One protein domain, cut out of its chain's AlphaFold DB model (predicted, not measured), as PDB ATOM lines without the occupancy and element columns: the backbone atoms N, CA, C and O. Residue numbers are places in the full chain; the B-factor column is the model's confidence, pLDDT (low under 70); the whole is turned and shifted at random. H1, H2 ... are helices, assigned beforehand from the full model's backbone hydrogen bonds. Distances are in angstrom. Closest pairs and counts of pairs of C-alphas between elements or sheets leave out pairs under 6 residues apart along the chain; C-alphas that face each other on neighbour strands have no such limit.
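AT A GLANCE: This is residues 2 to 144 of the 149 residues of a protein of Sphingomonadaceae bacterium (UniProt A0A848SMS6). An elongated up-and-down bundle of five helices, H1, H2, H4, H5 and H6, has the long H4 in its middle: H1 and H2 pack on H4, and the shorter hairpin of H5 and H6 packs on H4 residues 93 to 104. The small H3 lies crosswise near the beginning of H4, after a long loop. The 143 printed residues hold six named helices, H1 to H6 in chain order, and no named strand; the class is all helix. The whole is only just loose, close to compact, with a radius of gyration of the C-alphas of 17.6 A and spans of 57 by 31 by 19 A.

IN THESE COORDINATES: H1, residues 2 to 23, begins at C-alpha (138.820, 124.778, 87.044) and is 31.9 A long. H2, residues 28 to 55, measures 38.4 A. H3 is residues 69 to 75. H4, residues 79 to 106, measures 40.5 A. H5 is residues 111 to 123. H6, residues 125 to 143, measures 26.9 A and ends at C-alpha (136.725, 149.909, 131.871).

HOW THE PARTS SIT: H4 is the hub, touching four helices. It touches H2, opposite ways at a shallow tilt of 22 degrees; the closest C-alphas, of Ile 39 and Ala 91, are 5.4 A apart. H1 touches H4, the same way at a shallow tilt of 10 degrees; the closest C-alphas, of Phe 7 and Val 83, are 5.9 A apart. H5 and H6 form a helical hairpin, apart from H2. Every O i to N i+4 pair is within hydrogen-bond range in H1, H3, H4 and H6, against 22 of 24 in H2 and 7 of 9 in H5.

THE WHOLE: The C-alphas farthest apart, of Pro 58 and Gly 144, are 58.1 A apart. The printed part has no cut; the H2 to H3 link is long. Residues 57 to 64 have pLDDT under 70.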
ATOM      1  N   PRO A   2     138.075 123.589  86.580       83.50
ATOM      2  CA  PRO A   2     138.820 124.778  87.044       83.50
ATOM      3  C   PRO A   2     138.221 125.416  88.312       83.50
ATOM      4  O   PRO A   2     138.956 125.880  89.181       83.50
ATOM      5  N   TRP A   3     136.891 125.400  88.449       88.56
ATOM      6  CA  TRP A   3     136.191 126.010  89.585       88.56
ATOM      7  C   TRP A   3     136.485 125.318  90.921       88.56
ATOM      8  O   TRP A   3     136.717 126.008  91.908       88.56
ATOM      9  N   ASP A   4     136.585 123.987  90.944       93.00
ATOM     10  CA  ASP A   4     136.911 123.208  92.150       93.00
ATOM     11  C   ASP A   4     138.303 123.546  92.699       93.00
ATOM     12  O   ASP A   4     138.505 123.665  93.911       93.00
ATOM     13  N   THR A   5     139.277 123.739  91.802       93.44
ATOM     14  CA  THR A   5     140.632 124.157  92.169       93.44
ATOM     15  C   THR A   5     140.629 125.572  92.740       93.44
ATOM     16  O   THR A   5     141.209 125.790  93.801       93.44
ATOM     17  N   ILE A   6     139.946 126.521  92.088       92.56
ATOM     18  CA  ILE A   6     139.819 127.901  92.587       92.56
ATOM     19  C   ILE A   6     139.154 127.911  93.967       92.56
ATOM     20  O   ILE A   6     139.660 128.545  94.892       92.56
ATOM     21  N   PHE A   7     138.060 127.165  94.121       95.31
ATOM     22  CA  PHE A   7     137.349 127.010  95.384       95.31
ATOM     23  C   PHE A   7     138.267 126.474  96.486       95.31
ATOM     24  O   PHE A   7     138.351 127.057  97.566       95.31
ATOM     25  N   SER A   8     138.989 125.386  96.213       96.19
ATOM     26  CA  SER A   8     139.872 124.745  97.193       96.19
ATOM     27  C   SER A   8     141.035 125.654  97.599       96.19
ATOM     28  O   SER A   8     141.347 125.764  98.785       96.19
ATOM     29  N   LEU A   9     141.643 126.355  96.637       95.94
ATOM     30  CA  LEU A   9     142.725 127.308  96.895       95.94
ATOM     31  C   LEU A   9     142.244 128.513  97.710       95.94
ATOM     32  O   LEU A   9     142.912 128.892  98.671       95.94
ATOM     33  N   ALA A  10     141.084 129.083  97.373       96.38
ATOM     34  CA  ALA A  10     140.511 130.203  98.115       96.38
ATOM     35  C   ALA A  10     140.208 129.818  99.572       96.38
ATOM     36  O   ALA A  10     140.574 130.553 100.489       96.38
ATOM     37  N   ASN A  11     139.618 128.636  99.796       97.38
ATOM     38  CA  ASN A  11     139.369 128.114 101.141       97.38
ATOM     39  C   ASN A  11     140.669 127.884 101.917       97.38
ATOM     40  O   ASN A  11     140.783 128.323 103.059       97.38
ATOM     41  N   GLY A  12     141.660 127.227 101.306       97.75
ATOM     42  CA  GLY A  12     142.950 126.972 101.949       97.75
ATOM     43  C   GLY A  12     143.663 128.264 102.349       97.75
ATOM     44  O   GLY A  12     144.136 128.389 103.478       97.75
ATOM     45  N   LEU A  13     143.673 129.255 101.454       97.06
ATOM     46  CA  LEU A  13     144.254 130.569 101.713       97.06
ATOM     47  C   LEU A  13     143.541 131.291 102.867       97.06
ATOM     48  O   LEU A  13     144.201 131.771 103.791       97.06
ATOM     49  N   ALA A  14     142.206 131.338 102.841       97.25
ATOM     50  CA  ALA A  14     141.415 131.955 103.903       97.25
ATOM     51  C   ALA A  14     141.628 131.243 105.249       97.25
ATOM     52  O   ALA A  14     141.833 131.898 106.269       97.25
ATOM     53  N   PHE A  15     141.652 129.910 105.258       97.81
ATOM     54  CA  PHE A  15     141.866 129.113 106.464       97.81
ATOM     55  C   PHE A  15     143.232 129.383 107.107       97.81
ATOM     56  O   PHE A  15     143.313 129.634 108.310       97.81
ATOM     57  N   ILE A  16     144.304 129.413 106.308       97.69
ATOM     58  CA  ILE A  16     145.650 129.755 106.788       97.69
ATOM     59  C   ILE A  16     145.671 131.177 107.364       97.69
ATOM     60  O   ILE A  16     146.245 131.402 108.431       97.69
ATOM     61  N   ALA A  17     145.013 132.130 106.702       97.19
ATOM     62  CA  ALA A  17     144.909 133.502 107.184       97.19
ATOM     63  C   ALA A  17     144.154 133.612 108.518       97.19
ATOM     64  O   ALA A  17     144.582 134.358 109.397       97.19
ATOM     65  N   TRP A  18     143.087 132.833 108.712       98.00
ATOM     66  CA  TRP A  18     142.365 132.759 109.983       98.00
ATOM     67  C   TRP A  18     143.211 132.160 111.106       98.00
ATOM     68  O   TRP A  18     143.249 132.723 112.200       98.00
ATOM     69  N   ILE A  19     143.944 131.075 110.840       97.31
ATOM     70  CA  ILE A  19     144.894 130.499 111.806       97.31
ATOM     71  C   ILE A  19     145.939 131.542 112.201       97.31
ATOM     72  O   ILE A  19     146.178 131.760 113.391       97.31
ATOM     73  N   ALA A  20     146.531 132.216 111.213       96.31
ATOM     74  CA  ALA A  20     147.516 133.262 111.444       96.31
ATOM     75  C   ALA A  20     146.931 134.400 112.294       96.31
ATOM     76  O   ALA A  20     147.543 134.818 113.275       96.31
ATOM     77  N   LEU A  21     145.720 134.858 111.973       96.69
ATOM     78  CA  LEU A  21     145.039 135.917 112.707       96.69
ATOM     79  C   LEU A  21     144.719 135.515 114.154       96.69
ATOM     80  O   LEU A  21     144.842 136.340 115.058       96.69
ATOM     81  N   ILE A  22     144.290 134.278 114.401       96.25
ATOM     82  CA  ILE A  22     143.885 133.826 115.738       96.25
ATOM     83  C   ILE A  22     145.103 133.541 116.624       96.25
ATOM     84  O   ILE A  22     145.092 133.925 117.794       96.25
ATOM     85  N   LEU A  23     146.140 132.891 116.084       94.44
ATOM     86  CA  LEU A  23     147.237 132.335 116.884       94.44
ATOM     87  C   LEU A  23     148.503 133.196 116.914       94.44
ATOM     88  O   LEU A  23     149.218 133.170 117.916       94.44
ATOM     89  N   LEU A  24     148.824 133.931 115.844       92.75
ATOM     90  CA  LEU A  24     150.080 134.683 115.788       92.75
ATOM     91  C   LEU A  24     149.998 136.007 116.551       92.75
ATOM     92  O   LEU A  24     148.934 136.594 116.772       92.75
ATOM     93  N   SER A  25     151.173 136.521 116.915       85.94
ATOM     94  CA  SER A  25     151.300 137.886 117.417       85.94
ATOM     95  C   SER A  25     150.952 138.882 116.308       85.94
ATOM     96  O   SER A  25     151.597 138.915 115.257       85.94
ATOM     97  N   ARG A  26     149.921 139.702 116.535       86.00
ATOM     98  CA  ARG A  26     149.419 140.675 115.556       86.00
ATOM     99  C   ARG A  26     150.238 141.962 115.539       86.00
ATOM    100  O   ARG A  26     149.770 143.012 115.965       86.00
ATOM    101  N   ALA A  27     151.469 141.870 115.049       86.69
ATOM    102  CA  ALA A  27     152.250 143.048 114.678       86.69
ATOM    103  C   ALA A  27     151.636 143.750 113.448       86.69
ATOM    104  O   ALA A  27     150.910 143.127 112.670       86.69
ATOM    105  N   GLU A  28     151.973 145.023 113.215       87.12
ATOM    106  CA  GLU A  28     151.493 145.786 112.042       87.12
ATOM    107  C   GLU A  28     151.836 145.111 110.702       87.12
ATOM    108  O   GLU A  28     151.085 145.233 109.732       87.12
ATOM    109  N   LEU A  29     152.917 144.321 110.659       87.75
ATOM    110  CA  LEU A  29     153.257 143.508 109.492       87.75
ATOM    111  C   LEU A  29     152.180 142.457 109.196       87.75
ATOM    112  O   LEU A  29     151.773 142.323 108.047       87.75
ATOM    113  N   LEU A  30     151.678 141.743 110.213       90.19
ATOM    114  CA  LEU A  30     150.627 140.741 110.017       90.19
ATOM    115  C   LEU A  30     149.339 141.401 109.516       90.19
ATOM    116  O   LEU A  30     148.729 140.906 108.573       90.19
ATOM    117  N   TYR A  31     148.957 142.546 110.093       89.88
ATOM    118  CA  TYR A  31     147.798 143.308 109.619       89.88
ATOM    119  C   TYR A  31     147.948 143.726 108.152       89.88
ATOM    120  O   TYR A  31     147.002 143.581 107.381       89.88
ATOM    121  N   SER A  32     149.133 144.189 107.757       90.06
ATOM    122  CA  SER A  32     149.418 144.598 106.378       90.06
ATOM    123  C   SER A  32     149.396 143.413 105.407       90.06
ATOM    124  O   SER A  32     148.753 143.495 104.365       90.06
ATOM    125  N   VAL A  33     150.021 142.285 105.765       93.19
ATOM    126  CA  VAL A  33     150.043 141.065 104.938       93.19
ATOM    127  C   VAL A  33     148.638 140.491 104.752       93.19
ATOM    128  O   VAL A  33     148.274 140.098 103.645       93.19
ATOM    129  N   LEU A  34     147.827 140.455 105.810       92.81
ATOM    130  CA  LEU A  34     146.458 139.956 105.712       92.81
ATOM    131  C   LEU A  34     145.566 140.898 104.898       92.81
ATOM    132  O   LEU A  34     144.817 140.421 104.049       92.81
ATOM    133  N   ARG A  35     145.660 142.217 105.117       92.88
ATOM    134  CA  ARG A  35     144.820 143.214 104.434       92.88
ATOM    135  C   ARG A  35     145.188 143.397 102.965       92.88
ATOM    136  O   ARG A  35     144.341 143.207 102.102       92.88
ATOM    137  N   GLU A  36     146.437 143.753 102.689       91.31
ATOM    138  CA  GLU A  36     146.880 144.101 101.334       91.31
ATOM    139  C   GLU A  36     147.260 142.859 100.519       91.31
ATOM    140  O   GLU A  36     147.155 142.857  99.297       91.31
ATOM    141  N   GLY A  37     147.698 141.788 101.191       93.56
ATOM    142  CA  GLY A  37     148.081 140.533 100.548       93.56
ATOM    143  C   GLY A  37     146.897 139.590 100.373       93.56
ATOM    144  O   GLY A  37     146.382 139.431  99.271       93.56
ATOM    145  N   VAL A  38     146.471 138.937 101.458       94.81
ATOM    146  CA  VAL A  38     145.482 137.846 101.373       94.81
ATOM    147  C   VAL A  38     144.098 138.345 100.963       94.81
ATOM    148  O   VAL A  38     143.535 137.844  99.990       94.81
ATOM    149  N   ILE A  39     143.549 139.330 101.679       96.62
ATOM    150  CA  ILE A  39     142.230 139.896 101.366       96.62
ATOM    151  C   ILE A  39     142.269 140.558  99.984       96.62
ATOM    152  O   ILE A  39     141.383 140.305  99.171       96.62
ATOM    153  N   GLY A  40     143.323 141.324  99.680       95.94
ATOM    154  CA  GLY A  40     143.539 141.903  98.352       95.94
ATOM    155  C   GLY A  40     143.498 140.859  97.230       95.94
ATOM    156  O   GLY A  40     142.780 141.039  96.246       95.94
ATOM    157  N   LEU A  41     144.185 139.727  97.399       95.88
ATOM    158  CA  LEU A  41     144.177 138.630  96.429       95.88
ATOM    159  C   LEU A  41     142.789 137.991  96.273       95.88
ATOM    160  O   LEU A  41     142.371 137.725  95.147       95.88
ATOM    161  N   LEU A  42     142.056 137.772  97.370       96.25
ATOM    162  CA  LEU A  42     140.683 137.258  97.310       96.25
ATOM    163  C   LEU A  42     139.744 138.240  96.590       96.25
ATOM    164  O   LEU A  42     138.923 137.816  95.778       96.25
ATOM    165  N   CYS A  43     139.903 139.547  96.812       96.88
ATOM    166  CA  CYS A  43     139.158 140.583  96.096       96.88
ATOM    167  C   CYS A  43     139.474 140.591  94.593       96.88
ATOM    168  O   CYS A  43     138.559 140.700  93.777       96.88
ATOM    169  N   LEU A  44     140.748 140.443  94.211       95.56
ATOM    170  CA  LEU A  44     141.151 140.332  92.806       95.56
ATOM    171  C   LEU A  44     140.563 139.078  92.149       95.56
ATOM    172  O   LEU A  44     140.054 139.153  91.031       95.56
ATOM    173  N   LEU A  45     140.587 137.946  92.857       94.06
ATOM    174  CA  LEU A  45     139.988 136.697  92.394       94.06
ATOM    175  C   LEU A  45     138.476 136.850  92.177       94.06
ATOM    176  O   LEU A  45     137.972 136.470  91.120       94.06
ATOM    177  N   TYR A  46     137.770 137.447  93.141       93.94
ATOM    178  CA  TYR A  46     136.345 137.760  93.031       93.94
ATOM    179  C   TYR A  46     136.054 138.651  91.819       93.94
ATOM    180  O   TYR A  46     135.207 138.310  90.995       93.94
ATOM    181  N   ALA A  47     136.778 139.766  91.674       92.44
ATOM    182  CA  ALA A  47     136.568 140.713  90.585       92.44
ATOM    183  C   ALA A  47     136.814 140.071  89.211       92.44
ATOM    184  O   ALA A  47     136.000 140.227  88.303       92.44
ATOM    185  N   GLY A  48     137.899 139.304  89.063       89.94
ATOM    186  CA  GLY A  48     138.215 138.602  87.819       89.94
ATOM    187  C   GLY A  48     137.162 137.557  87.447       89.94
ATOM    188  O   GLY A  48     136.718 137.510  86.300       89.94
ATOM    189  N   ALA A  49     136.715 136.755  88.418       86.12
ATOM    190  CA  ALA A  49     135.677 135.753  88.194       86.12
ATOM    191  C   ALA A  49     134.323 136.396  87.842       86.12
ATOM    192  O   ALA A  49     133.651 135.938  86.917       86.12
ATOM    193  N   LEU A  50     133.958 137.495  88.512       85.62
ATOM    194  CA  LEU A  50     132.744 138.253  88.217       85.62
ATOM    195  C   LEU A  50     132.769 138.821  86.790       85.62
ATOM    196  O   LEU A  50     131.807 138.642  86.047       85.62
ATOM    197  N   ILE A  51     133.879 139.444  86.377       85.75
ATOM    198  CA  ILE A  51     134.041 139.980  85.017       85.75
ATOM    199  C   ILE A  51     133.921 138.863  83.972       85.75
ATOM    200  O   ILE A  51     133.210 139.022  82.980       85.75
ATOM    201  N   LEU A  52     134.570 137.718  84.201       82.00
ATOM    202  CA  LEU A  52     134.509 136.572  83.291       82.00
ATOM    203  C   LEU A  52     133.067 136.072  83.104       82.00
ATOM    204  O   LEU A  52     132.626 135.856  81.975       82.00
ATOM    205  N   VAL A  53     132.323 135.910  84.200       76.25
ATOM    206  CA  VAL A  53     130.939 135.415  84.154       76.25
ATOM    207  C   VAL A  53     129.979 136.440  83.549       76.25
ATOM    208  O   VAL A  53     129.076 136.047  82.818       76.25
ATOM    209  N   MET A  54     130.166 137.736  83.813       74.75
ATOM    210  CA  MET A  54     129.257 138.778  83.321       74.75
ATOM    211  C   MET A  54     129.474 139.153  81.851       74.75
ATOM    212  O   MET A  54     128.509 139.505  81.177       74.75
ATOM    213  N   PHE A  55     130.717 139.121  81.362       75.75
ATOM    214  CA  PHE A  55     131.060 139.700  80.056       75.75
ATOM    215  C   PHE A  55     131.597 138.698  79.031       75.75
ATOM    216  O   PHE A  55     131.630 139.024  77.846       75.75
ATOM    217  N   VAL A  56     132.043 137.509  79.449       71.56
ATOM    218  CA  VAL A  56     132.747 136.566  78.561       71.56
ATOM    219  C   VAL A  56     131.976 135.263  78.373       71.56
ATOM    220  O   VAL A  56     131.911 134.745  77.259       71.56
ATOM    221  N   LEU A  57     131.393 134.714  79.441       69.19
ATOM    222  CA  LEU A  57     130.647 133.457  79.372       69.19
ATOM    223  C   LEU A  57     129.167 133.700  79.028       69.19
ATOM    224  O   LEU A  57     128.572 134.655  79.527       69.19
ATOM    225  N   PRO A  58     128.536 132.837  78.207       59.94
ATOM    226  CA  PRO A  58     127.115 132.951  77.908       59.94
ATOM    227  C   PRO A  58     126.293 132.669  79.171       59.94
ATOM    228  O   PRO A  58     126.135 131.524  79.593       59.94
ATOM    229  N   PHE A  59     125.767 133.726  79.785       60.91
ATOM    230  CA  PHE A  59     124.865 133.611  80.923       60.91
ATOM    231  C   PHE A  59     123.478 133.199  80.414       60.91
ATOM    232  O   PHE A  59     122.749 134.006  79.839       60.91
ATOM    233  N   ALA A  60     123.101 131.936  80.617       54.56
ATOM    234  CA  ALA A  60     121.866 131.344  80.086       54.56
ATOM    235  C   ALA A  60     120.551 131.939  80.654       54.56
ATOM    236  O   ALA A  60     119.473 131.460  80.314       54.56
ATOM    237  N   GLY A  61     120.618 132.969  81.508       55.84
ATOM    238  CA  GLY A  61     119.488 133.494  82.286       55.84
ATOM    239  C   GLY A  61     119.264 135.010  82.237       55.84
ATOM    240  O   GLY A  61     118.576 135.523  83.107       55.84
ATOM    241  N   GLY A  62     119.825 135.745  81.267       55.91
ATOM    242  CA  GLY A  62     119.479 137.169  81.074       55.91
ATOM    243  C   GLY A  62     120.170 138.179  82.006       55.91
ATOM    244  O   GLY A  62     119.735 139.324  82.085       55.91
ATOM    245  N   GLY A  63     121.267 137.789  82.659       61.53
ATOM    246  CA  GLY A  63     122.062 138.643  83.551       61.53
ATOM    247  C   GLY A  63     121.831 138.352  85.037       61.53
ATOM    248  O   GLY A  63     120.946 137.586  85.408       61.53
ATOM    249  N   ALA A  64     122.669 138.934  85.895       67.19
ATOM    250  CA  ALA A  64     122.535 138.815  87.344       67.19
ATOM    251  C   ALA A  64     121.411 139.738  87.853       67.19
ATOM    252  O   ALA A  64     121.564 140.959  87.820       67.19
ATOM    253  N   ASP A  65     120.304 139.165  88.332       76.62
ATOM    254  CA  ASP A  65     119.230 139.895  89.017       76.62
ATOM    255  C   ASP A  65     119.297 139.641  90.531       76.62
ATOM    256  O   ASP A  65     119.135 138.517  90.995       76.62
ATOM    257  N   PHE A  66     119.527 140.700  91.305       81.56
ATOM    258  CA  PHE A  66     119.575 140.651  92.770       81.56
ATOM    259  C   PHE A  66     118.283 141.148  93.436       81.56
ATOM    260  O   PHE A  66     118.188 141.135  94.663       81.56
ATOM    261  N   ALA A  67     117.295 141.606  92.659       87.19
ATOM    262  CA  ALA A  67     116.034 142.126  93.183       87.19
ATOM    263  C   ALA A  67     115.020 141.016  93.497       87.19
ATOM    264  O   ALA A  67     114.087 141.236  94.272       87.19
ATOM    265  N   THR A  68     115.198 139.823  92.925       88.62
ATOM    266  CA  THR A  68     114.306 138.677  93.121       88.62
ATOM    267  C   THR A  68     115.061 137.449  93.629       88.62
ATOM    268  O   THR A  68     116.228 137.232  93.310       88.62
ATOM    269  N   ILE A  69     114.388 136.604  94.421       89.38
ATOM    270  CA  ILE A  69     114.974 135.345  94.918       89.38
ATOM    271  C   ILE A  69     115.342 134.419  93.752       89.38
ATOM    272  O   ILE A  69     116.367 133.739  93.803       89.38
ATOM    273  N   ASP A  70     114.520 134.395  92.702       88.00
ATOM    274  CA  ASP A  70     114.763 133.562  91.525       88.00
ATOM    275  C   ASP A  70     115.967 134.057  90.718       88.00
ATOM    276  O   ASP A  70     116.790 133.239  90.308       88.00
ATOM    277  N   GLY A  71     116.133 135.377  90.584       83.69
ATOM    278  CA  GLY A  71     117.328 135.987  90.003       83.69
ATOM    279  C   GLY A  71     118.599 135.618  90.768       83.69
ATOM    280  O   GLY A  71     119.562 135.127  90.176       83.69
ATOM    281  N   VAL A  72     118.577 135.735  92.101       84.56
ATOM    282  CA  VAL A  72     119.718 135.343  92.942       84.56
ATOM    283  C   VAL A  72     120.011 133.851  92.784       84.56
ATOM    284  O   VAL A  72     121.161 133.467  92.583       84.56
ATOM    285  N   ARG A  73     118.986 132.990  92.805       86.56
ATOM    286  CA  ARG A  73     119.165 131.544  92.601       86.56
ATOM    287  C   ARG A  73     119.789 131.233  91.240       86.56
ATOM    288  O   ARG A  73     120.633 130.344  91.168       86.56
ATOM    289  N   ALA A  74     119.416 131.960  90.189       83.44
ATOM    290  CA  ALA A  74     119.977 131.775  88.854       83.44
ATOM    291  C   ALA A  74     121.483 132.082  88.802       83.44
ATOM    292  O   ALA A  74     122.224 131.369  88.128       83.44
ATOM    293  N   ILE A  75     121.962 133.072  89.566       79.50
ATOM    294  CA  ILE A  75     123.403 133.356  89.704       79.50
ATOM    295  C   ILE A  75     124.126 132.144  90.298       79.50
ATOM    296  O   ILE A  75     125.135 131.694  89.762       79.50
ATOM    297  N   PHE A  76     123.573 131.570  91.365       85.88
ATOM    298  CA  PHE A  76     124.141 130.415  92.066       85.88
ATOM    299  C   PHE A  76     123.844 129.060  91.404       85.88
ATOM    300  O   PHE A  76     124.231 128.025  91.938       85.88
ATOM    301  N   ALA A  77     123.192 129.033  90.237       87.06
ATOM    302  CA  ALA A  77     122.859 127.794  89.531       87.06
ATOM    303  C   ALA A  77     124.057 127.159  88.799       87.06
ATOM    304  O   ALA A  77     123.928 126.079  88.225       87.06
ATOM    305  N   THR A  78     125.215 127.825  88.795       86.62
ATOM    306  CA  THR A  78     126.447 127.351  88.153       86.62
ATOM    307  C   THR A  78     127.597 127.312  89.151       86.62
ATOM    308  O   THR A  78     127.669 128.160  90.042       86.62
ATOM    309  N   ASP A  79     128.550 126.399  88.949       89.50
ATOM    310  CA  ASP A  79     129.760 126.308  89.779       89.50
ATOM    311  C   ASP A  79     130.505 127.649  89.854       89.50
ATOM    312  O   ASP A  79     130.952 128.057  90.923       89.50
ATOM    313  N   GLY A  80     130.595 128.376  88.734       88.38
ATOM    314  CA  GLY A  80     131.238 129.691  88.687       88.38
ATOM    315  C   GLY A  80     130.547 130.715  89.587       88.38
ATOM    316  O   GLY A  80     131.212 131.396  90.364       88.38
ATOM    317  N   GLY A  81     129.215 130.786  89.541       88.62
ATOM    318  CA  GLY A  81     128.444 131.670  90.416       88.62
ATOM    319  C   GLY A  81     128.563 131.306  91.897       88.62
ATOM    320  O   GLY A  81     128.736 132.192  92.735       88.62
ATOM    321  N   VAL A  82     128.568 130.006  92.218       91.75
ATOM    322  CA  VAL A  82     128.820 129.510  93.581       91.75
ATOM    323  C   VAL A  82     130.202 129.923  94.073       91.75
ATOM    324  O   VAL A  82     130.316 130.477  95.166       91.75
ATOM    325  N   VAL A  83     131.250 129.721  93.271       93.25
ATOM    326  CA  VAL A  83     132.617 130.107  93.641       93.25
ATOM    327  C   VAL A  83     132.742 131.618  93.827       93.25
ATOM    328  O   VAL A  83     133.344 132.046  94.808       93.25
ATOM    329  N   ILE A  84     132.149 132.430  92.949       92.12
ATOM    330  CA  ILE A  84     132.161 133.897  93.074       92.12
ATOM    331  C   ILE A  84     131.543 134.331  94.405       92.12
ATOM    332  O   ILE A  84     132.172 135.075  95.159       92.12
ATOM    333  N   GLY A  85     130.340 133.846  94.723       93.00
ATOM    334  CA  GLY A  85     129.692 134.190  95.987       93.00
ATOM    335  C   GLY A  85     130.435 133.641  97.207       93.00
ATOM    336  O   GLY A  85     130.490 134.299  98.241       93.00
ATOM    337  N   TRP A  86     131.083 132.480  97.093       96.12
ATOM    338  CA  TRP A  86     131.887 131.937  98.184       96.12
ATOM    339  C   TRP A  86     133.153 132.756  98.449       96.12
ATOM    340  O   TRP A  86     133.438 133.102  99.592       96.12
ATOM    341  N   VAL A  87     133.897 133.124  97.402       96.25
ATOM    342  CA  VAL A  87     135.089 133.982  97.526       96.25
ATOM    343  C   VAL A  87     134.712 135.354  98.086       96.25
ATOM    344  O   VAL A  87     135.463 135.899  98.892       96.25
ATOM    345  N   HIS A  88     133.534 135.880  97.727       95.75
ATOM    346  CA  HIS A  88     132.981 137.084  98.344       95.75
ATOM    347  C   HIS A  88     132.863 136.932  99.868       95.75
ATOM    348  O   HIS A  88     133.406 137.764 100.595       95.75
ATOM    349  N   TYR A  89     132.237 135.856 100.363       96.38
ATOM    350  CA  TYR A  89     132.151 135.604 101.806       96.38
ATOM    351  C   TYR A  89     133.528 135.462 102.454       96.38
ATOM    352  O   TYR A  89     133.802 136.143 103.436       96.38
ATOM    353  N   LEU A  90     134.436 134.672 101.873       97.75
ATOM    354  CA  LEU A  90     135.786 134.493 102.420       97.75
ATOM    355  C   LEU A  90     136.545 135.823 102.560       97.75
ATOM    356  O   LEU A  90     137.196 136.056 103.580       97.75
ATOM    357  N   ALA A  91     136.466 136.694 101.549       97.94
ATOM    358  CA  ALA A  91     137.133 137.992 101.559       97.94
ATOM    359  C   ALA A  91     136.550 138.921 102.633       97.94
ATOM    360  O   ALA A  91     137.294 139.482 103.445       97.94
ATOM    361  N   PHE A  92     135.222 139.071 102.653       97.88
ATOM    362  CA  PHE A  92     134.552 139.984 103.576       97.88
ATOM    363  C   PHE A  92     134.590 139.484 105.022       97.88
ATOM    364  O   PHE A  92     134.866 140.283 105.916       97.88
ATOM    365  N   ASP A  93     134.418 138.187 105.270       97.88
ATOM    366  CA  ASP A  93     134.489 137.628 106.622       97.88
ATOM    367  C   ASP A  93     135.897 137.763 107.203       97.88
ATOM    368  O   ASP A  93     136.050 138.155 108.362       97.88
ATOM    369  N   LEU A  94     136.943 137.518 106.404       98.00
ATOM    370  CA  LEU A  94     138.325 137.712 106.847       98.00
ATOM    371  C   LEU A  94     138.635 139.193 107.104       98.00
ATOM    372  O   LEU A  94     139.297 139.516 108.092       98.00
ATOM    373  N   PHE A  95     138.127 140.103 106.267       98.31
ATOM    374  CA  PHE A  95     138.232 141.545 106.503       98.31
ATOM    375  C   PHE A  95     137.559 141.960 107.817       98.31
ATOM    376  O   PHE A  95     138.161 142.666 108.630       98.31
ATOM    377  N   VAL A  96     136.341 141.474 108.069       98.38
ATOM    378  CA  VAL A  96     135.620 141.708 109.326       98.38
ATOM    379  C   VAL A  96     136.388 141.110 110.502       98.38
ATOM    380  O   VAL A  96     136.556 141.781 111.517       98.38
ATOM    381  N   GLY A  97     136.915 139.893 110.369       98.06
ATOM    382  CA  GLY A  97     137.775 139.258 111.365       98.06
ATOM    383  C   GLY A  97     138.995 140.107 111.707       98.06
ATOM    384  O   GLY A  97     139.288 140.323 112.883       98.06
ATOM    385  N   LEU A  98     139.672 140.651 110.694       97.44
ATOM    386  CA  LEU A  98     140.829 141.531 110.858       97.44
ATOM    387  C   LEU A  98     140.459 142.832 111.584       97.44
ATOM    388  O   LEU A  98     141.192 143.293 112.462       97.44
ATOM    389  N   TRP A  99     139.305 143.407 111.249       97.69
ATOM    390  CA  TRP A  99     138.779 144.591 111.920       97.69
ATOM    391  C   TRP A  99     138.409 144.309 113.384       97.69
ATOM    392  O   TRP A  99     138.801 145.071 114.271       97.69
ATOM    393  N   VAL A 100     137.720 143.193 113.659       98.19
ATOM    394  CA  VAL A 100     137.401 142.721 115.018       98.19
ATOM    395  C   VAL A 100     138.685 142.567 115.824       98.19
ATOM    396  O   VAL A 100     138.793 143.096 116.926       98.19
ATOM    397  N   ALA A 101     139.673 141.884 115.248       97.50
ATOM    398  CA  ALA A 101     140.976 141.639 115.838       97.50
ATOM    399  C   ALA A 101     141.694 142.931 116.250       97.50
ATOM    400  O   ALA A 101     142.103 143.065 117.404       97.50
ATOM    401  N   ARG A 102     141.804 143.890 115.323       96.00
ATOM    402  CA  ARG A 102     142.468 145.175 115.565       96.00
ATOM    403  C   ARG A 102     141.734 145.990 116.621       96.00
ATOM    404  O   ARG A 102     142.345 146.470 117.570       96.00
ATOM    405  N   ARG A 103     140.406 146.077 116.513       96.12
ATOM    406  CA  ARG A 103     139.603 146.852 117.460       96.12
ATOM    407  C   ARG A 103     139.591 146.232 118.854       96.12
ATOM    408  O   ARG A 103     139.522 146.965 119.833       96.12
ATOM    409  N   ALA A 104     139.637 144.906 118.954       96.31
ATOM    410  CA  ALA A 104     139.759 144.200 120.223       96.31
ATOM    411  C   ALA A 104     141.110 144.479 120.904       96.31
ATOM    412  O   ALA A 104     141.143 144.692 122.116       96.31
ATOM    413  N   ASP A 105     142.194 144.522 120.126       94.44
ATOM    414  CA  ASP A 105     143.533 144.851 120.622       94.44
ATOM    415  C   ASP A 105     143.603 146.305 121.127       94.44
ATOM    416  O   ASP A 105     144.086 146.545 122.232       94.44
ATOM    417  N   GLU A 106     143.029 147.266 120.392       93.75
ATOM    418  CA  GLU A 106     142.980 148.693 120.774       93.75
ATOM    419  C   GLU A 106     142.265 148.961 122.109       93.75
ATOM    420  O   GLU A 106     142.570 149.936 122.794       93.75
ATOM    421  N   ILE A 107     141.301 148.115 122.478       94.75
ATOM    422  CA  ILE A 107     140.514 148.266 123.713       94.75
ATOM    423  C   ILE A 107     141.042 147.379 124.849       94.75
ATOM    424  O   ILE A 107     140.410 147.284 125.904       94.75
ATOM    425  N   GLY A 108     142.160 146.681 124.624       94.38
ATOM    426  CA  GLY A 108     142.768 145.778 125.596       94.38
ATOM    427  C   GLY A 108     141.926 144.538 125.914       94.38
ATOM    428  O   GLY A 108     141.988 144.026 127.031       94.38
ATOM    429  N   LEU A 109     141.103 144.054 124.976       95.75
ATOM    430  CA  LEU A 109     140.342 142.818 125.169       95.75
ATOM    431  C   LEU A 109     141.294 141.614 125.113       95.75
ATOM    432  O   LEU A 109     142.109 141.513 124.201       95.75
ATOM    433  N   SER A 110     141.196 140.673 126.055       95.44
ATOM    434  CA  SER A 110     142.143 139.550 126.122       95.44
ATOM    435  C   SER A 110     142.041 138.610 124.911       95.44
ATOM    436  O   SER A 110     140.949 138.312 124.423       95.44
ATOM    437  N   ARG A 111     143.180 138.064 124.457       94.75
ATOM    438  CA  ARG A 111     143.248 137.097 123.340       94.75
ATOM    439  C   ARG A 111     142.356 135.868 123.548       94.75
ATOM    440  O   ARG A 111     141.791 135.362 122.584       94.75
ATOM    441  N   ILE A 112     142.194 135.428 124.797       96.44
ATOM    442  CA  ILE A 112     141.346 134.284 125.164       96.44
ATOM    443  C   ILE A 112     139.874 134.570 124.849       96.44
ATOM    444  O   ILE A 112     139.180 133.686 124.365       96.44
ATOM    445  N   VAL A 113     139.403 135.802 125.074       97.00
ATOM    446  CA  VAL A 113     138.031 136.209 124.724       97.00
ATOM    447  C   VAL A 113     137.902 136.464 123.224       97.00
ATOM    448  O   VAL A 113     136.879 136.139 122.629       97.00
ATOM    449  N   GLN A 114     138.938 137.013 122.589       97.50
ATOM    450  CA  GLN A 114     138.931 137.260 121.147       97.50
ATOM    451  C   GLN A 114     138.849 135.969 120.320       97.50
ATOM    452  O   GLN A 114     138.157 135.951 119.308       97.50
ATOM    453  N   ALA A 115     139.549 134.903 120.717       97.38
ATOM    454  CA  ALA A 115     139.628 133.659 119.953       97.38
ATOM    455  C   ALA A 115     138.252 133.039 119.612       97.38
ATOM    456  O   ALA A 115     137.990 132.859 118.424       97.38
ATOM    457  N   PRO A 116     137.338 132.766 120.569       97.56
ATOM    458  CA  PRO A 116     136.014 132.227 120.251       97.56
ATOM    459  C   PRO A 116     135.164 133.187 119.407       97.56
ATOM    460  O   PRO A 116     134.382 132.730 118.582       97.56
ATOM    461  N   ILE A 117     135.342 134.504 119.562       98.31
ATOM    462  CA  ILE A 117     134.667 135.508 118.725       98.31
ATOM    463  C   ILE A 117     135.154 135.405 117.279       98.31
ATOM    464  O   ILE A 117     134.344 135.369 116.364       98.31
ATOM    465  N   LEU A 118     136.467 135.312 117.068       98.12
ATOM    466  CA  LEU A 118     137.061 135.182 115.738       98.12
ATOM    467  C   LEU A 118     136.730 133.839 115.087       98.12
ATOM    468  O   LEU A 118     136.472 133.811 113.892       98.12
ATOM    469  N   VAL A 119     136.662 132.749 115.857       98.06
ATOM    470  CA  VAL A 119     136.159 131.456 115.362       98.06
ATOM    471  C   VAL A 119     134.690 131.571 114.952       98.06
ATOM    472  O   VAL A 119     134.314 131.078 113.891       98.06
ATOM    473  N   ALA A 120     133.863 132.261 115.742       98.12
ATOM    474  CA  ALA A 120     132.477 132.522 115.370       98.12
ATOM    475  C   ALA A 120     132.377 133.400 114.113       98.12
ATOM    476  O   ALA A 120     131.525 133.136 113.279       98.12
ATOM    477  N   THR A 121     133.252 134.392 113.928       98.12
ATOM    478  CA  THR A 121     133.299 135.197 112.695       98.12
ATOM    479  C   THR A 121     133.776 134.366 111.502       98.12
ATOM    480  O   THR A 121     133.250 134.513 110.413       98.12
ATOM    481  N   PHE A 122     134.729 133.455 111.689       96.94
ATOM    482  CA  PHE A 122     135.176 132.562 110.619       96.94
ATOM    483  C   PHE A 122     134.067 131.610 110.149       96.94
ATOM    484  O   PHE A 122     133.911 131.379 108.957       96.94
ATOM    485  N   MET A 123     133.305 131.042 111.085       95.88
ATOM    486  CA  MET A 123     132.264 130.057 110.771       95.88
ATOM    487  C   MET A 123     130.931 130.701 110.384       95.88
ATOM    488  O   MET A 123     130.169 130.132 109.609       95.88
ATOM    489  N   LEU A 124     130.620 131.846 110.989       95.94
ATOM    490  CA  LEU A 124     129.306 132.480 110.995       95.94
ATOM    491  C   LEU A 124     129.474 134.010 110.934       95.94
ATOM    492  O   LEU A 124     128.954 134.708 111.806       95.94
ATOM    493  N   GLY A 125     130.217 134.526 109.946       95.06
ATOM    494  CA  GLY A 125     130.595 135.941 109.744       95.06
ATOM    495  C   GLY A 125     129.796 136.981 110.541       95.06
ATOM    496  O   GLY A 125     130.309 137.536 111.524       95.06
ATOM    497  N   PRO A 126     128.517 137.221 110.196       97.19
ATOM    498  CA  PRO A 126     127.683 138.224 110.859       97.19
ATOM    499  C   PRO A 126     127.407 137.960 112.348       97.19
ATOM    500  O   PRO A 126     127.316 138.906 113.134       97.19
ATOM    501  N   LEU A 127     127.283 136.696 112.763       97.75
ATOM    502  CA  LEU A 127     127.059 136.332 114.162       97.75
ATOM    503  C   LEU A 127     128.300 136.623 115.010       97.75
ATOM    504  O   LEU A 127     128.178 137.213 116.082       97.75
ATOM    505  N   GLY A 128     129.492 136.259 114.528       98.06
ATOM    506  CA  GLY A 128     130.744 136.581 115.216       98.06
ATOM    507  C   GLY A 128     130.944 138.090 115.381       98.06
ATOM    508  O   GLY A 128     131.274 138.564 116.472       98.06
ATOM    509  N   LEU A 129     130.631 138.862 114.334       98.50
ATOM    510  CA  LEU A 129     130.609 140.324 114.400       98.50
ATOM    511  C   LEU A 129     129.620 140.837 115.458       98.50
ATOM    512  O   LEU A 129     129.989 141.677 116.278       98.50
ATOM    513  N   LEU A 130     128.385 140.330 115.481       98.56
ATOM    514  CA  LEU A 130     127.384 140.728 116.473       98.56
ATOM    515  C   LEU A 130     127.862 140.451 117.906       98.56
ATOM    516  O   LEU A 130     127.778 141.334 118.764       98.56
ATOM    517  N   ILE A 131     128.420 139.261 118.153       98.44
ATOM    518  CA  ILE A 131     129.004 138.895 119.450       98.44
ATOM    519  C   ILE A 131     130.098 139.897 119.828       98.44
ATOM    520  O   ILE A 131     130.091 140.421 120.945       98.44
ATOM    521  N   PHE A 132     131.005 140.224 118.901       98.50
ATOM    522  CA  PHE A 132     132.050 141.212 119.156       98.50
ATOM    523  C   PHE A 132     131.481 142.580 119.532       98.50
ATOM    524  O   PHE A 132     131.949 143.188 120.493       98.50
ATOM    525  N   LEU A 133     130.479 143.078 118.805       98.25
ATOM    526  CA  LEU A 133     129.883 144.390 119.065       98.25
ATOM    527  C   LEU A 133     129.293 144.474 120.481       98.25
ATOM    528  O   LEU A 133     129.507 145.476 121.171       98.25
ATOM    529  N   ILE A 134     128.614 143.413 120.925       98.19
ATOM    530  CA  ILE A 134     128.055 143.300 122.278       98.19
ATOM    531  C   ILE A 134     129.181 143.258 123.319       98.19
ATOM    532  O   ILE A 134     129.207 144.084 124.235       98.19
ATOM    533  N   VAL A 135     130.147 142.346 123.158       97.75
ATOM    534  CA  VAL A 135     131.277 142.179 124.090       97.75
ATOM    535  C   VAL A 135     132.082 143.470 124.208       97.75
ATOM    536  O   VAL A 135     132.382 143.911 125.316       97.75
ATOM    537  N   ARG A 136     132.371 144.126 123.081       96.38
ATOM    538  CA  ARG A 136     133.070 145.413 123.025       96.38
ATOM    539  C   ARG A 136     132.338 146.480 123.830       96.38
ATOM    540  O   ARG A 136     132.976 147.197 124.596       96.38
ATOM    541  N   ARG A 137     131.014 146.594 123.671       96.00
ATOM    542  CA  ARG A 137     130.209 147.597 124.385       96.00
ATOM    543  C   ARG A 137     130.240 147.364 125.895       96.00
ATOM    544  O   ARG A 137     130.425 148.319 126.644       96.00
ATOM    545  N   ILE A 138     130.095 146.111 126.323       96.19
ATOM    546  CA  ILE A 138     130.156 145.727 127.738       96.19
ATOM    547  C   ILE A 138     131.551 146.005 128.308       96.19
ATOM    548  O   ILE A 138     131.667 146.603 129.374       96.19
ATOM    549  N   HIS A 139     132.609 145.609 127.597       95.50
ATOM    550  CA  HIS A 139     133.994 145.811 128.025       95.50
ATOM    551  C   HIS A 139     134.316 147.293 128.217       95.50
ATOM    552  O   HIS A 139     134.746 147.681 129.298       95.50
ATOM    553  N   MET A 140     134.017 148.133 127.220       93.69
ATOM    554  CA  MET A 140     134.242 149.583 127.296       93.69
ATOM    555  C   MET A 140     133.479 150.243 128.451       93.69
ATOM    556  O   MET A 140     134.026 151.108 129.129       93.69
ATOM    557  N   ALA A 141     132.230 149.828 128.696       92.56
ATOM    558  CA  ALA A 141     131.435 150.349 129.806       92.56
ATOM    559  C   ALA A 141     132.041 149.992 131.174       92.56
ATOM    560  O   ALA A 141     131.986 150.798 132.098       92.56
ATOM    561  N   ARG A 142     132.645 148.804 131.304       91.62
ATOM    562  CA  ARG A 142     133.278 148.345 132.552       91.62
ATOM    563  C   ARG A 142     134.635 148.993 132.806       91.62
ATOM    564  O   ARG A 142     134.994 149.180 133.962       91.62
ATOM    565  N   THR A 143     135.386 149.313 131.756       91.31
ATOM    566  CA  THR A 143     136.725 149.909 131.871       91.31
ATOM    567  C   THR A 143     136.714 151.436 131.868       91.31
ATOM    568  O   THR A 143     137.773 152.041 132.003       91.31
ATOM    569  N   GLY A 144     135.544 152.069 131.714       82.81
ATOM    570  CA  GLY A 144     135.441 153.525 131.596       82.81
ATOM    571  C   GLY A 144     136.146 154.066 130.351       82.81
ATOM    572  O   GLY A 144     136.579 155.214 130.350       82.81
TER     573      GLY A 144